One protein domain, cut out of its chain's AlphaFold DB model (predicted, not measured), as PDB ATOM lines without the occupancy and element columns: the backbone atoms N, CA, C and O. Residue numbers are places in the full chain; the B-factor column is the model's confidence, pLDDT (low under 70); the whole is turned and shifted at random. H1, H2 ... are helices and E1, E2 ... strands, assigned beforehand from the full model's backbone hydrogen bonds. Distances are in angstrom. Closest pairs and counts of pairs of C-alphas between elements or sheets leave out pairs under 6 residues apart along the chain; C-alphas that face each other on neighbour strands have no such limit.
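What this domain is: This is residues 3 to 58 and 108 to 163 of the 163 residues of the protein "Hypothetical protein" of Ditylum brightwellii (UniProt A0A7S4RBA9). A long, curled and twisted sheet, E4 E7 E6 E5, runs from a small second sheet, E2 E1 E3, which has H3 packed over its strand E3 and H1 grazing it. H2 only just touches H3, and residues 145 to 163 form a long stretch with no named element. The printed part has 112 residues, in the order E1 H1 H2 E2 E3 E4 E5 E6 E7 H3, and is of mixed class, helices and strands. The larger sheet is antiparallel in the order E4 E7 E6 E5; the smaller, E2 E1 E3, is mixed. The whole is compact, with a radius of gyration of the C-alphas of 14.6 A and spans of 44 by 31 by 28 A.

Where its parts are: Find C-alpha 3 at (228.619, 181.542, 101.744), where E1 begins; it runs to residue 6. Next come H1, residues 12 to 15, H2, residues 18 to 23, and E2, residues 28 to 30. E3, residues 37 to 41, spans 13.5 A, and E4, residues 45 to 51, spans 20.5 A. After the cut, find E5, residues 108 to 110; then E6, residues 113 to 123, begins at C-alpha 113 (207.818, 174.854, 101.864) and runs 31.0 A. E7, residues 126 to 133, covers 23.5 A, and H3, residues 139 to 144, ends at C-alpha 144 (226.532, 172.653, 97.364).

How they stand to each other: In the larger sheet, look for N 49 and O 129, 2.8 A apart, between E4 and E7, and N 121 and O 128, 2.9 A, between E6 and E7. E5 and E6 are a hairpin, with N 108 and O 116 at 2.9 A; E6 and E7 are another, and E5 E6 E7 form a meander, each strand the antiparallel neighbour of the one before. In the smaller sheet, E1 and E3 are antiparallel, with N 5 and O 38 at 2.9 A. E1, H1 H2, E2 form a strand-helix-strand unit, two parallel strands with helices between, its crossover right-handed; N 6 and O 29 are 2.8 A apart. H3 is on this sheet, over E3, at a height over the sheet of 8.9 A; their closest C-alphas, of Val 39 and Asn 141, are 6.7 A apart. H2 and H3 only just touch, with 3 pairs of C-alphas within 8 A, the closest those of Val 21 and Tyr 144, 6.0 A. H1 only grazes the smaller sheet. Every O i to N i+4 pair in H2 is within hydrogen-bond range; H3 has 0 of 2, but 3 of 3 O i to N i+3 pairs, and H1 is too short for an i+4 pair.

The domain as a whole: The C-alphas farthest apart, of Lys 23 and Lys 55, are 45.1 A apart. Residues 59 to 107 are not printed, and C-alphas 58 and 108 across the cut are 10.5 A apart. Of the links printed whole, none is long. Mean pLDDT of the printed part is 89.8, and residues 54 to 55 are under 70.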
ATOM      1  N   ILE A   3     227.898 182.072 100.592       95.94
ATOM      2  CA  ILE A   3     228.619 181.542 101.744       95.94
ATOM      3  C   ILE A   3     227.779 180.407 102.321       95.94
ATOM      4  O   ILE A   3     226.550 180.482 102.373       95.94
ATOM      5  N   ILE A   4     228.441 179.356 102.782       96.25
ATOM      6  CA  ILE A   4     227.799 178.243 103.471       96.25
ATOM      7  C   ILE A   4     227.966 178.446 104.973       96.25
ATOM      8  O   ILE A   4     229.090 178.543 105.471       96.25
ATOM      9  N   ILE A   5     226.856 178.482 105.710       94.81
ATOM     10  CA  ILE A   5     226.872 178.507 107.175       94.81
ATOM     11  C   ILE A   5     226.439 177.146 107.701       94.81
ATOM     12  O   ILE A   5     225.332 176.676 107.449       94.81
ATOM     13  N   MET A   6     227.318 176.527 108.477       94.69
ATOM     14  CA  MET A   6     227.090 175.248 109.128       94.69
ATOM     15  C   MET A   6     226.760 175.429 110.608       94.69
ATOM     16  O   MET A   6     227.434 176.183 111.310       94.69
ATOM     17  N   GLY A   7     225.809 174.645 111.112       91.88
ATOM     18  CA  GLY A   7     225.632 174.433 112.546       91.88
ATOM     19  C   GLY A   7     226.903 173.894 113.211       91.88
ATOM     20  O   GLY A   7     227.664 173.129 112.607       91.88
ATOM     21  N   MET A   8     227.118 174.246 114.482       90.19
ATOM     22  CA  MET A   8     228.353 173.943 115.220       90.19
ATOM     23  C   MET A   8     228.754 172.454 115.185       90.19
ATOM     24  O   MET A   8     229.934 172.133 115.054       90.19
ATOM     25  N   GLY A   9     227.779 171.541 115.258       88.25
ATOM     26  CA  GLY A   9     228.009 170.089 115.264       88.25
ATOM     27  C   GLY A   9     228.090 169.419 113.884       88.25
ATOM     28  O   GLY A   9     228.277 168.205 113.814       88.25
ATOM     29  N   GLY A  10     227.914 170.164 112.789       88.19
ATOM     30  CA  GLY A  10     227.841 169.599 111.440       88.19
ATOM     31  C   GLY A  10     229.192 169.109 110.909       88.19
ATOM     32  O   GLY A  10     230.211 169.785 111.050       88.19
ATOM     33  N   LYS A  11     229.228 167.953 110.241       93.06
ATOM     34  CA  LYS A  11     230.436 167.462 109.555       93.06
ATOM     35  C   LYS A  11     230.377 167.835 108.070       93.06
ATOM     36  O   LYS A  11     229.416 167.431 107.419       93.06
ATOM     37  N   PRO A  12     231.376 168.551 107.510       94.81
ATOM     38  CA  PRO A  12     231.336 168.986 106.112       94.81
ATOM     39  C   PRO A  12     231.088 167.836 105.134       94.81
ATOM     40  O   PRO A  12     230.204 167.931 104.294       94.81
ATOM     41  N   SER A  13     231.769 166.703 105.319       94.88
ATOM     42  CA  SER A  13     231.631 165.513 104.466       94.88
ATOM     43  C   SER A  13     230.244 164.863 104.470       94.88
ATOM     44  O   SER A  13     229.979 164.014 103.629       94.88
ATOM     45  N   GLN A  14     229.375 165.215 105.420       93.94
ATOM     46  CA  GLN A  14     228.009 164.689 105.515       93.94
ATOM     47  C   GLN A  14     226.954 165.677 105.013       93.94
ATOM     48  O   GLN A  14     225.807 165.292 104.812       93.94
ATOM     49  N   LEU A  15     227.316 166.954 104.898       95.06
ATOM     50  CA  LEU A  15     226.371 168.048 104.683       95.06
ATOM     51  C   LEU A  15     226.649 168.803 103.387       95.06
ATOM     52  O   LEU A  15     225.752 169.480 102.895       95.06
ATOM     53  N   LEU A  16     227.855 168.677 102.832       96.88
ATOM     54  CA  LEU A  16     228.316 169.432 101.677       96.88
ATOM     55  C   LEU A  16     228.796 168.512 100.560       96.88
ATOM     56  O   LEU A  16     229.459 167.501 100.798       96.88
ATOM     57  N   ASN A  17     228.556 168.945  99.328       97.00
ATOM     58  CA  ASN A  17     229.244 168.431  98.157       97.00
ATOM     59  C   ASN A  17     230.680 168.983  98.134       97.00
ATOM     60  O   ASN A  17     230.950 170.024  97.539       97.00
ATOM     61  N   ILE A  18     231.596 168.303  98.834       97.44
ATOM     62  CA  ILE A  18     232.982 168.764  99.025       97.44
ATOM     63  C   ILE A  18     233.699 169.073  97.700       97.44
ATOM     64  O   ILE A  18     234.271 170.160  97.613       97.44
ATOM     65  N   PRO A  19     233.651 168.210  96.660       97.81
ATOM     66  CA  PRO A  19     234.285 168.522  95.381       97.81
ATOM     67  C   PRO A  19     233.779 169.823  94.752       97.81
ATOM     68  O   PRO A  19     234.580 170.607  94.253       97.81
ATOM     69  N   LEU A  20     232.466 170.066  94.792       97.62
ATOM     70  CA  LEU A  20     231.864 171.257  94.191       97.62
ATOM     71  C   LEU A  20     232.203 172.523  94.992       97.62
ATOM     72  O   LEU A  20     232.653 173.508  94.421       97.62
ATOM     73  N   VAL A  21     232.084 172.460  96.322       97.75
ATOM     74  CA  VAL A  21     232.441 173.563  97.233       97.75
ATOM     75  C   VAL A  21     233.903 173.984  97.066       97.75
ATOM     76  O   VAL A  21     234.196 175.174  97.072       97.75
ATOM     77  N   GLN A  22     234.816 173.023  96.906       97.31
ATOM     78  CA  GLN A  22     236.237 173.301  96.683       97.31
ATOM     79  C   GLN A  22     236.517 173.849  95.285       97.31
ATOM     80  O   GLN A  22     237.328 174.758  95.143       97.31
ATOM     81  N   LYS A  23     235.865 173.293  94.258       97.81
ATOM     82  CA  LYS A  23     236.015 173.742  92.871       97.81
ATOM     83  C   LYS A  23     235.602 175.206  92.709       97.81
ATOM     84  O   LYS A  23     236.299 175.950  92.024       97.81
ATOM     85  N   ASP A  24     234.498 175.588  93.341       97.31
ATOM     86  CA  ASP A  24     233.901 176.918  93.197       97.31
ATOM     87  C   ASP A  24     234.364 177.895  94.303       97.31
ATOM     88  O   ASP A  24     233.861 179.013  94.390       97.31
ATOM     89  N   ASP A  25     235.336 177.481  95.131       96.81
ATOM     90  CA  ASP A  25     235.951 178.253  96.227       96.81
ATOM     91  C   ASP A  25     234.931 178.882  97.197       96.81
ATOM     92  O   ASP A  25     234.994 180.053  97.584       96.81
ATOM     93  N   ILE A  26     233.929 178.090  97.593       97.62
ATOM     94  CA  ILE A  26     232.833 178.577  98.428       97.62
ATOM     95  C   ILE A  26     233.259 178.643  99.895       97.62
ATOM     96  O   ILE A  26     233.504 177.633 100.563       97.62
ATOM     97  N   THR A  27     233.263 179.862 100.438       97.12
ATOM     98  CA  THR A  27     233.530 180.097 101.860       97.12
ATOM     99  C   THR A  27     232.523 179.342 102.724       97.12
ATOM    100  O   THR A  27     231.310 179.519 102.600       97.12
ATOM    101  N   THR A  28     233.037 178.526 103.644       96.75
ATOM    102  CA  THR A  28     232.231 177.745 104.585       96.75
ATOM    103  C   THR A  28     232.608 178.112 106.016       96.75
ATOM    104  O   THR A  28     233.764 177.971 106.414       96.75
ATOM    105  N   ILE A  29     231.632 178.551 106.809       95.25
ATOM    106  CA  ILE A  29     231.825 178.970 108.203       95.25
ATOM    107  C   ILE A  29     230.906 178.201 109.147       95.25
ATOM    108  O   ILE A  29     229.829 177.752 108.764       95.25
ATOM    109  N   ARG A  30     231.323 178.048 110.407       93.81
ATOM    110  CA  ARG A  30     230.479 177.474 111.464       93.81
ATOM    111  C   ARG A  30     229.860 178.588 112.292       93.81
ATOM    112  O   ARG A  30     230.573 179.491 112.722       93.81
ATOM    113  N   CYS A  31     228.562 178.502 112.559       90.31
ATOM    114  CA  CYS A  31     227.936 179.356 113.557       90.31
ATOM    115  C   CYS A  31     228.177 178.814 114.976       90.31
ATOM    116  O   CYS A  31     228.554 177.660 115.190       90.31
ATOM    117  N   PHE A  32     227.947 179.677 115.965       88.69
ATOM    118  CA  PHE A  32     228.061 179.344 117.388       88.69
ATOM    119  C   PHE A  32     226.788 178.686 117.957       88.69
ATOM    120  O   PHE A  32     226.715 178.413 119.152       88.69
ATOM    121  N   SER A  33     225.764 178.469 117.137       89.06
ATOM    122  CA  SER A  33     224.528 177.780 117.507       89.06
ATOM    123  C   SER A  33     224.505 176.369 116.910       89.06
ATOM    124  O   SER A  33     225.313 176.006 116.048       89.06
ATOM    125  N   GLY A  34     223.588 175.535 117.399       85.38
ATOM    126  CA  GLY A  34     223.272 174.268 116.741       85.38
ATOM    127  C   GLY A  34     222.499 174.478 115.434       85.38
ATOM    128  O   GLY A  34     222.376 175.591 114.935       85.38
ATOM    129  N   GLY A  35     221.919 173.404 114.905       84.75
ATOM    130  CA  GLY A  35     221.027 173.466 113.744       84.75
ATOM    131  C   GLY A  35     221.633 172.892 112.466       84.75
ATOM    132  O   GLY A  35     222.609 172.139 112.499       84.75
ATOM    133  N   GLY A  36     220.971 173.195 111.348       88.06
ATOM    134  CA  GLY A  36     221.300 172.670 110.025       88.06
ATOM    135  C   GLY A  36     222.451 173.403 109.336       88.06
ATOM    136  O   GLY A  36     223.220 174.136 109.950       88.06
ATOM    137  N   THR A  37     222.572 173.177 108.033       92.88
ATOM    138  CA  THR A  37     223.466 173.932 107.149       92.88
ATOM    139  C   THR A  37     222.616 174.720 106.168       92.88
ATOM    140  O   THR A  37     221.621 174.191 105.671       92.88
ATOM    141  N   VAL A  38     222.986 175.972 105.926       92.06
ATOM    142  CA  VAL A  38     222.292 176.878 105.008       92.06
ATOM    143  C   VAL A  38     223.286 177.469 104.021       92.06
ATOM    144  O   VAL A  38     224.445 177.712 104.367       92.06
ATOM    145  N   VAL A  39     222.825 177.703 102.795       93.56
ATOM    146  CA  VAL A  39     223.551 178.501 101.808       93.56
ATOM    147  C   VAL A  39     222.936 179.880 101.791       93.56
ATOM    148  O   VAL A  39     221.718 180.021 101.858       93.56
ATOM    149  N   VAL A  40     223.793 180.887 101.765       92.00
ATOM    150  CA  VAL A  40     223.403 182.277 101.920       92.00
ATOM    151  C   VAL A  40     224.075 183.082 100.833       92.00
ATOM    152  O   VAL A  40     225.286 183.007 100.647       92.00
ATOM    153  N   ASP A  41     223.294 183.899 100.156       92.25
ATOM    154  CA  ASP A  41     223.744 184.811  99.118       92.25
ATOM    155  C   ASP A  41     223.313 186.254  99.420       92.25
ATOM    156  O   ASP A  41     222.843 186.582 100.512       92.25
ATOM    157  N   THR A  42     223.502 187.135  98.441       90.88
ATOM    158  CA  THR A  42     223.166 188.561  98.526       90.88
ATOM    159  C   THR A  42     221.681 188.838  98.730       90.88
ATOM    160  O   THR A  42     221.329 189.936  99.152       90.88
ATOM    161  N   SER A  43     220.824 187.866  98.434       90.19
ATOM    162  CA  SER A  43     219.375 187.993  98.534       90.19
ATOM    163  C   SER A  43     218.827 187.360  99.807       90.19
ATOM    164  O   SER A  43     217.628 187.405 100.044       90.19
ATOM    165  N   SER A  44     219.666 186.761 100.647       88.31
ATOM    166  CA  SER A  44     219.224 186.113 101.878       88.31
ATOM    167  C   SER A  44     218.996 187.140 102.993       88.31
ATOM    168  O   SER A  44     219.884 187.937 103.306       88.31
ATOM    169  N   LEU A  45     217.831 187.106 103.648       90.19
ATOM    170  CA  LEU A  45     217.524 187.996 104.775       90.19
ATOM    171  C   LEU A  45     217.885 187.327 106.104       90.19
ATOM    172  O   LEU A  45     217.463 186.208 106.381       90.19
ATOM    173  N   TRP A  46     218.603 188.043 106.967       88.75
ATOM    174  CA  TRP A  46     219.030 187.541 108.272       88.75
ATOM    175  C   TRP A  46     218.388 188.311 109.405       88.75
ATOM    176  O   TRP A  46     218.411 189.540 109.428       88.75
ATOM    177  N   ILE A  47     217.881 187.578 110.390       89.62
ATOM    178  CA  ILE A  47     217.371 188.164 111.623       89.62
ATOM    179  C   ILE A  47     218.031 187.462 112.800       89.62
ATOM    180  O   ILE A  47     218.119 186.238 112.850       89.62
ATOM    181  N   CYS A  48     218.479 188.259 113.765       90.38
ATOM    182  CA  CYS A  48     218.979 187.799 115.048       90.38
ATOM    183  C   CYS A  48     218.243 188.557 116.151       90.38
ATOM    184  O   CYS A  48     218.209 189.787 116.152       90.38
ATOM    185  N   VAL A  49     217.663 187.821 117.091       88.00
ATOM    186  CA  VAL A  49     216.997 188.357 118.273       88.00
ATOM    187  C   VAL A  49     217.631 187.727 119.498       88.00
ATOM    188  O   VAL A  49     217.805 186.514 119.562       88.00
ATOM    189  N   HIS A  50     217.978 188.546 120.482       89.75
ATOM    190  CA  HIS A  50     218.610 188.085 121.709       89.75
ATOM    191  C   HIS A  50     217.991 188.765 122.927       89.75
ATOM    192  O   HIS A  50     217.501 189.892 122.855       89.75
ATOM    193  N   GLY A  51     218.026 188.080 124.066       87.44
ATOM    194  CA  GLY A  51     217.431 188.564 125.307       87.44
ATOM    195  C   GLY A  51     218.082 187.958 126.544       87.44
ATOM    196  O   GLY A  51     218.785 186.957 126.464       87.44
ATOM    197  N   LYS A  52     217.862 188.585 127.708       85.88
ATOM    198  CA  LYS A  52     218.455 188.171 128.998       85.88
ATOM    199  C   LYS A  52     217.546 187.283 129.864       85.88
ATOM    200  O   LYS A  52     218.015 186.703 130.834       85.88
ATOM    201  N   SER A  53     216.249 187.191 129.558       74.38
ATOM    202  CA  SER A  53     215.276 186.452 130.384       74.38
ATOM    203  C   SER A  53     215.249 184.960 130.052       74.38
ATOM    204  O   SER A  53     215.214 184.593 128.885       74.38
ATOM    205  N   CYS A  54     215.186 184.102 131.071       62.66
ATOM    206  CA  CYS A  54     215.170 182.639 130.958       62.66
ATOM    207  C   CYS A  54     213.816 182.029 130.539       62.66
ATOM    208  O   CYS A  54     213.723 180.815 130.370       62.66
ATOM    209  N   LYS A  55     212.770 182.844 130.341       65.12
ATOM    210  CA  LYS A  55     211.510 182.405 129.720       65.12
ATOM    211  C   LYS A  55     211.399 182.998 128.323       65.12
ATOM    212  O   LYS A  55     211.153 184.193 128.176       65.12
ATOM    213  N   TRP A  56     211.578 182.154 127.314       72.19
ATOM    214  CA  TRP A  56     211.414 182.523 125.917       72.19
ATOM    215  C   TRP A  56     210.863 181.341 125.114       72.19
ATOM    216  O   TRP A  56     211.265 180.199 125.324       72.19
ATOM    217  N   SER A  57     209.963 181.632 124.181       71.00
ATOM    218  CA  SER A  57     209.608 180.757 123.065       71.00
ATOM    219  C   SER A  57     209.353 181.620 121.830       71.00
ATOM    220  O   SER A  57     209.074 182.819 121.954       71.00
ATOM    221  N   VAL A  58     209.434 181.018 120.639       70.12
ATOM    222  CA  VAL A  58     209.069 181.693 119.380       70.12
ATOM    223  C   VAL A  58     207.648 182.240 119.477       70.12
ATOM    224  O   VAL A  58     207.433 183.411 119.184       70.12
ATOM    225  N   TYR A 108     210.584 178.047 109.842       89.12
ATOM    226  CA  TYR A 108     209.487 178.854 109.323       89.12
ATOM    227  C   TYR A 108     209.090 178.307 107.958       89.12
ATOM    228  O   TYR A 108     209.924 178.214 107.052       89.12
ATOM    229  N   VAL A 109     207.820 177.939 107.824       89.44
ATOM    230  CA  VAL A 109     207.269 177.356 106.605       89.44
ATOM    231  C   VAL A 109     206.145 178.216 106.056       89.44
ATOM    232  O   VAL A 109     205.379 178.823 106.806       89.44
ATOM    233  N   LEU A 110     206.047 178.241 104.733       87.06
ATOM    234  CA  LEU A 110     204.937 178.812 103.997       87.06
ATOM    235  C   LEU A 110     204.181 177.659 103.323       87.06
ATOM    236  O   LEU A 110     204.586 177.128 102.287       87.06
ATOM    237  N   GLY A 111     203.097 177.211 103.959       86.75
ATOM    238  CA  GLY A 111     202.397 175.991 103.563       86.75
ATOM    239  C   GLY A 111     203.233 174.752 103.889       86.75
ATOM    240  O   GLY A 111     203.340 174.372 105.051       86.75
ATOM    241  N   GLN A 112     203.804 174.107 102.867       87.06
ATOM    242  CA  GLN A 112     204.688 172.940 103.028       87.06
ATOM    243  C   GLN A 112     206.168 173.247 102.756       87.06
ATOM    244  O   GLN A 112     207.006 172.384 103.025       87.06
ATOM    245  N   HIS A 113     206.471 174.451 102.259       89.62
ATOM    246  CA  HIS A 113     207.818 174.854 101.864       89.62
ATOM    247  C   HIS A 113     208.532 175.558 103.002       89.62
ATOM    248  O   HIS A 113     207.966 176.451 103.642       89.62
ATOM    249  N   LYS A 114     209.784 175.187 103.240       91.56
ATOM    250  CA  LYS A 114     210.631 175.884 104.192       91.56
ATOM    251  C   LYS A 114     211.090 177.208 103.595       91.56
ATOM    252  O   LYS A 114     211.709 177.259 102.544       91.56
ATOM    253  N   ILE A 115     210.862 178.284 104.336       91.12
ATOM    254  CA  ILE A 115     211.313 179.627 103.957       91.12
ATOM    255  C   ILE A 115     212.275 180.232 104.973       91.12
ATOM    256  O   ILE A 115     212.896 181.245 104.678       91.12
ATOM    257  N   GLY A 116     212.422 179.628 106.156       90.75
ATOM    258  CA  GLY A 116     213.378 180.073 107.161       90.75
ATOM    259  C   GLY A 116     213.906 178.934 108.022       90.75
ATOM    260  O   GLY A 116     213.139 178.104 108.510       90.75
ATOM    261  N   GLY A 117     215.226 178.876 108.206       89.50
ATOM    262  CA  GLY A 117     215.881 177.903 109.083       89.50
ATOM    263  C   GLY A 117     216.295 178.537 110.401       89.50
ATOM    264  O   GLY A 117     217.201 179.370 110.410       89.50
ATOM    265  N   ASN A 118     215.661 178.132 111.504       89.75
ATOM    266  CA  ASN A 118     215.950 178.728 112.802       89.75
ATOM    267  C   ASN A 118     217.021 177.949 113.561       89.75
ATOM    268  O   ASN A 118     217.068 176.717 113.542       89.75
ATOM    269  N   ALA A 119     217.840 178.682 114.303       90.62
ATOM    270  CA  ALA A 119     218.772 178.119 115.262       90.62
ATOM    271  C   ALA A 119     218.841 178.985 116.522       90.62
ATOM    272  O   ALA A 119     218.486 180.168 116.529       90.62
ATOM    273  N   GLN A 120     219.219 178.354 117.629       88.75
ATOM    274  CA  GLN A 120     219.153 178.957 118.953       88.75
ATOM    275  C   GLN A 120     220.405 178.631 119.759       88.75
ATOM    276  O   GLN A 120     221.006 177.564 119.604       88.75
ATOM    277  N   ALA A 121     220.767 179.551 120.643       88.44
ATOM    278  CA  ALA A 121     221.759 179.345 121.684       88.44
ATOM    279  C   ALA A 121     221.195 179.883 122.999       88.44
ATOM    280  O   ALA A 121     220.708 181.011 123.050       88.44
ATOM    281  N   ILE A 122     221.250 179.075 124.056       87.75
ATOM    282  CA  ILE A 122     220.745 179.428 125.386       87.75
ATOM    283  C   ILE A 122     221.889 179.250 126.378       87.75
ATOM    284  O   ILE A 122     222.538 178.205 126.408       87.75
ATOM    285  N   THR A 123     222.142 180.279 127.178       86.81
ATOM    286  CA  THR A 123     223.145 180.287 128.245       86.81
ATOM    287  C   THR A 123     222.483 180.647 129.574       86.81
ATOM    288  O   THR A 123     221.294 180.960 129.634       86.81
ATOM    289  N   ALA A 124     223.252 180.642 130.665       85.75
ATOM    290  CA  ALA A 124     222.745 181.077 131.966       85.75
ATOM    291  C   ALA A 124     222.363 182.573 131.996       85.75
ATOM    292  O   ALA A 124     221.575 182.990 132.839       85.75
ATOM    293  N   GLN A 125     222.924 183.386 131.096       87.75
ATOM    294  CA  GLN A 125     222.774 184.843 131.076       87.75
ATOM    295  C   GLN A 125     221.774 185.339 130.024       87.75
ATOM    296  O   GLN A 125     221.497 186.539 129.967       87.75
ATOM    297  N   GLY A 126     221.259 184.450 129.174       88.88
ATOM    298  CA  GLY A 126     220.322 184.834 128.131       88.88
ATOM    299  C   GLY A 126     220.178 183.813 127.016       88.88
ATOM    300  O   GLY A 126     220.559 182.651 127.129       88.88
ATOM    301  N   TRP A 127     219.604 184.277 125.919       89.69
ATOM    302  CA  TRP A 127     219.320 183.482 124.738       89.69
ATOM    303  C   TRP A 127     219.515 184.308 123.474       89.69
ATOM    304  O   TRP A 127     219.456 185.541 123.485       89.69
ATOM    305  N   LEU A 128     219.717 183.593 122.379       89.56
ATOM    306  CA  LEU A 128     219.757 184.117 121.032       89.56
ATOM    307  C   LEU A 128     218.975 183.178 120.123       89.56
ATOM    308  O   LEU A 128     219.156 181.962 120.164       89.56
ATOM    309  N   HIS A 129     218.123 183.764 119.300       88.81
ATOM    310  CA  HIS A 129     217.419 183.126 118.208       88.81
ATOM    311  C   HIS A 129     217.825 183.826 116.919       88.81
ATOM    312  O   HIS A 129     217.730 185.048 116.824       88.81
ATOM    313  N   HIS A 130     218.254 183.071 115.919       90.81
ATOM    314  CA  HIS A 130     218.497 183.628 114.597       90.81
ATOM    315  C   HIS A 130     217.851 182.788 113.507       90.81
ATOM    316  O   HIS A 130     217.591 181.595 113.677       90.81
ATOM    317  N   THR A 131     217.574 183.446 112.394       91.19
ATOM    318  CA  THR A 131     216.966 182.841 111.223       91.19
ATOM    319  C   THR A 131     217.554 183.453 109.964       91.19
ATOM    320  O   THR A 131     217.982 184.612 109.953       91.19
ATOM    321  N   SER A 132     217.572 182.644 108.914       91.44
ATOM    322  CA  SER A 132     217.877 183.061 107.551       91.44
ATOM    323  C   SER A 132     216.644 182.773 106.709       91.44
ATOM    324  O   SER A 132     216.211 181.623 106.639       91.44
ATOM    325  N   PHE A 133     216.055 183.819 106.138       90.94
ATOM    326  CA  PHE A 133     214.920 183.722 105.238       90.94
ATOM    327  C   PHE A 133     215.403 183.615 103.793       90.94
ATOM    328  O   PHE A 133     216.203 184.436 103.331       90.94
ATOM    329  N   LEU A 134     214.871 182.616 103.090       86.88
ATOM    330  CA  LEU A 134     214.992 182.482 101.645       86.88
ATOM    331  C   LEU A 134     214.056 183.511 101.010       86.88
ATOM    332  O   LEU A 134     212.837 183.406 101.140       86.88
ATOM    333  N   TRP A 135     214.633 184.537 100.391       84.06
ATOM    334  CA  TRP A 135     213.876 185.595  99.726       84.06
ATOM    335  C   TRP A 135     213.945 185.437  98.207       84.06
ATOM    336  O   TRP A 135     213.035 184.863  97.625       84.06
ATOM    337  N   ASP A 136     215.040 185.876  97.586       88.94
ATOM    338  CA  ASP A 136     215.293 185.754  96.138       88.94
ATOM    339  C   ASP A 136     216.649 185.076  95.903       88.94
ATOM    340  O   ASP A 136     217.569 185.627  95.294       88.94
ATOM    341  N   TYR A 137     216.819 183.929  96.562       88.75
ATOM    342  CA  TYR A 137     218.080 183.199  96.581       88.75
ATOM    343  C   TYR A 137     218.349 182.529  95.227       88.75
ATOM    344  O   TYR A 137     217.429 182.134  94.513       88.75
ATOM    345  N   GLN A 138     219.622 182.359  94.892       91.62
ATOM    346  CA  GLN A 138     220.041 181.638  93.692       91.62
ATOM    347  C   GLN A 138     219.972 180.131  93.934       91.62
ATOM    348  O   GLN A 138     220.729 179.574  94.737       91.62
ATOM    349  N   GLN A 139     219.054 179.479  93.228       91.00
ATOM    350  CA  GLN A 139     218.725 178.068  93.398       91.00
ATOM    351  C   GLN A 139     219.911 177.140  93.122       91.00
ATOM    352  O   GLN A 139     220.090 176.134  93.807       91.00
ATOM    353  N   GLU A 140     220.791 177.515  92.196       93.31
ATOM    354  CA  GLU A 140     221.982 176.747  91.823       93.31
ATOM    355  C   GLU A 140     222.915 176.527  93.020       93.31
ATOM    356  O   GLU A 140     223.591 175.501  93.113       93.31
ATOM    357  N   ASN A 141     222.904 177.449  93.985       94.25
ATOM    358  CA  ASN A 141     223.713 177.335  95.189       94.25
ATOM    359  C   ASN A 141     223.258 176.174  96.097       94.25
ATOM    360  O   ASN A 141     224.035 175.696  96.923       94.25
ATOM    361  N   MET A 142     222.036 175.654  95.938       93.31
ATOM    362  CA  MET A 142     221.583 174.476  96.686       93.31
ATOM    363  C   MET A 142     222.332 173.197  96.285       93.31
ATOM    364  O   MET A 142     222.386 172.256  97.078       93.31
ATOM    365  N   ALA A 143     222.993 173.174  95.120       95.19
ATOM    366  CA  ALA A 143     223.827 172.052  94.681       95.19
ATOM    367  C   ALA A 143     225.052 171.808  95.586       95.19
ATOM    368  O   ALA A 143     225.612 170.705  95.596       95.19
ATOM    369  N   TYR A 144     225.463 172.807  96.376       96.81
ATOM    370  CA  TYR A 144     226.532 172.653  97.364       96.81
ATOM    371  C   TYR A 144     226.102 171.834  98.586       96.81
ATOM    372  O   TYR A 144     226.962 171.322  99.306       96.81
ATOM    373  N   LEU A 145     224.796 171.693  98.838       95.00
ATOM    374  CA  LEU A 145     224.266 170.979  99.995       95.00
ATOM    375  C   LEU A 145     223.961 169.517  99.668       95.00
ATOM    376  O   LEU A 145     223.312 169.185  98.681       95.00
ATOM    377  N   SER A 146     224.377 168.627 100.562       93.56
ATOM    378  CA  SER A 146     223.959 167.225 100.559       93.56
ATOM    379  C   SER A 146     222.663 167.041 101.344       93.56
ATOM    380  O   SER A 146     222.348 167.817 102.246       93.56
ATOM    381  N   LEU A 147     221.915 165.979 101.037       89.62
ATOM    382  CA  LEU A 147     220.750 165.587 101.826       89.62
ATOM    383  C   LEU A 147     221.221 165.074 103.203       89.62
ATOM    384  O   LEU A 147     221.921 164.060 103.263       89.62
ATOM    385  N   PRO A 148     220.886 165.751 104.315       84.38
ATOM    386  CA  PRO A 148     221.407 165.368 105.618       84.38
ATOM    387  C   PRO A 148     220.726 164.095 106.134       84.38
ATOM    388  O   PRO A 148     219.510 163.947 106.024       84.38
ATOM    389  N   GLN A 149     221.494 163.213 106.785       85.38
ATOM    390  CA  GLN A 149     220.956 162.000 107.429       85.38
ATOM    391  C   GLN A 149     219.924 162.322 108.518       85.38
ATOM    392  O   GLN A 149     218.933 161.614 108.672       85.38
ATOM    393  N   LYS A 150     220.160 163.396 109.281       85.44
ATOM    394  CA  LYS A 150     219.219 163.909 110.277       85.44
ATOM    395  C   LYS A 150     218.467 165.094 109.684       85.44
ATOM    396  O   LYS A 150     219.072 166.117 109.368       85.44
ATOM    397  N   ARG A 151     217.150 164.959 109.575       86.31
ATOM    398  CA  ARG A 151     216.247 165.955 108.992       86.31
ATOM    399  C   ARG A 151     214.894 165.953 109.709       86.31
ATOM    400  O   ARG A 151     214.559 164.925 110.297       86.31
ATOM    401  N   PRO A 152     214.143 167.068 109.661       86.75
ATOM    402  CA  PRO A 152     212.759 167.107 110.123       86.75
ATOM    403  C   PRO A 152     211.917 166.032 109.441       86.75
ATOM    404  O   PRO A 152     212.124 165.756 108.255       86.75
ATOM    405  N   GLU A 153     210.952 165.456 110.154       89.56
ATOM    406  CA  GLU A 153     210.118 164.373 109.611       89.56
ATOM    407  C   GLU A 153     209.343 164.859 108.384       89.56
ATOM    408  O   GLU A 153     209.284 164.189 107.354       89.56
ATOM    409  N   TYR A 154     208.862 166.102 108.439       90.25
ATOM    410  CA  TYR A 154     208.116 166.702 107.341       90.25
ATOM    411  C   TYR A 154     208.939 167.027 106.092       90.25
ATOM    412  O   TYR A 154     208.362 167.293 105.034       90.25
ATOM    413  N   ARG A 155     210.275 167.041 106.186       90.06
ATOM    414  CA  ARG A 155     211.121 167.161 104.997       90.06
ATOM    415  C   ARG A 155     210.956 165.929 104.112       90.06
ATOM    416  O   ARG A 155     210.874 166.075 102.894       90.06
ATOM    417  N   GLY A 156     210.890 164.740 104.719       88.44
ATOM    418  CA  GLY A 156     210.964 163.471 103.998       88.44
ATOM    419  C   GLY A 156     212.213 163.409 103.113       88.44
ATOM    420  O   GLY A 156     213.267 163.930 103.481       88.44
ATOM    421  N   ASP A 157     212.080 162.822 101.925       89.06
ATOM    422  CA  ASP A 157     213.140 162.708 100.910       89.06
ATOM    423  C   ASP A 157     213.145 163.830  99.862       89.06
ATOM    424  O   ASP A 157     213.802 163.708  98.830       89.06
ATOM    425  N   ARG A 158     212.443 164.940 100.127       90.75
ATOM    426  CA  ARG A 158     212.393 166.078  99.202       90.75
ATOM    427  C   ARG A 158     213.791 166.646  98.954       90.75
ATOM    428  O   ARG A 158     214.584 166.842  99.892       90.75
ATOM    429  N   ILE A 159     214.070 166.918  97.681       89.75
ATOM    430  CA  ILE A 159     215.243 167.688  97.269       89.75
ATOM    431  C   ILE A 159     215.129 169.119  97.805       89.75
ATOM    432  O   ILE A 159     214.063 169.537  98.247       89.75
ATOM    433  N   HIS A 160     216.236 169.863  97.811       88.56
ATOM    434  CA  HIS A 160     216.263 171.214  98.383       88.56
ATOM    435  C   HIS A 160     215.241 172.162  97.740       88.56
ATOM    436  O   HIS A 160     214.647 172.958  98.455       88.56
ATOM    437  N   ASP A 161     215.000 172.012  96.440       86.69
ATOM    438  CA  ASP A 161     214.080 172.849  95.660       86.69
ATOM    439  C   ASP A 161     212.606 172.640  96.021       86.69
ATOM    440  O   ASP A 161     211.801 173.563  95.933       86.69
ATOM    441  N   ASP A 162     212.271 171.431  96.470       86.44
ATOM    442  CA  ASP A 162     210.913 171.043  96.846       86.44
ATOM    443  C   ASP A 162     210.673 171.175  98.360       86.44
ATOM    444  O   ASP A 162     209.589 170.828  98.840       86.44
ATOM    445  N   PHE A 163     211.685 171.583  99.143       84.00
ATOM    446  CA  PHE A 163     211.651 171.530 100.609       84.00
ATOM    447  C   PHE A 163     211.012 172.756 101.263       84.00
ATOM    448  O   PHE A 163     211.450 173.901 101.047       84.00
TER     449      PHE A 163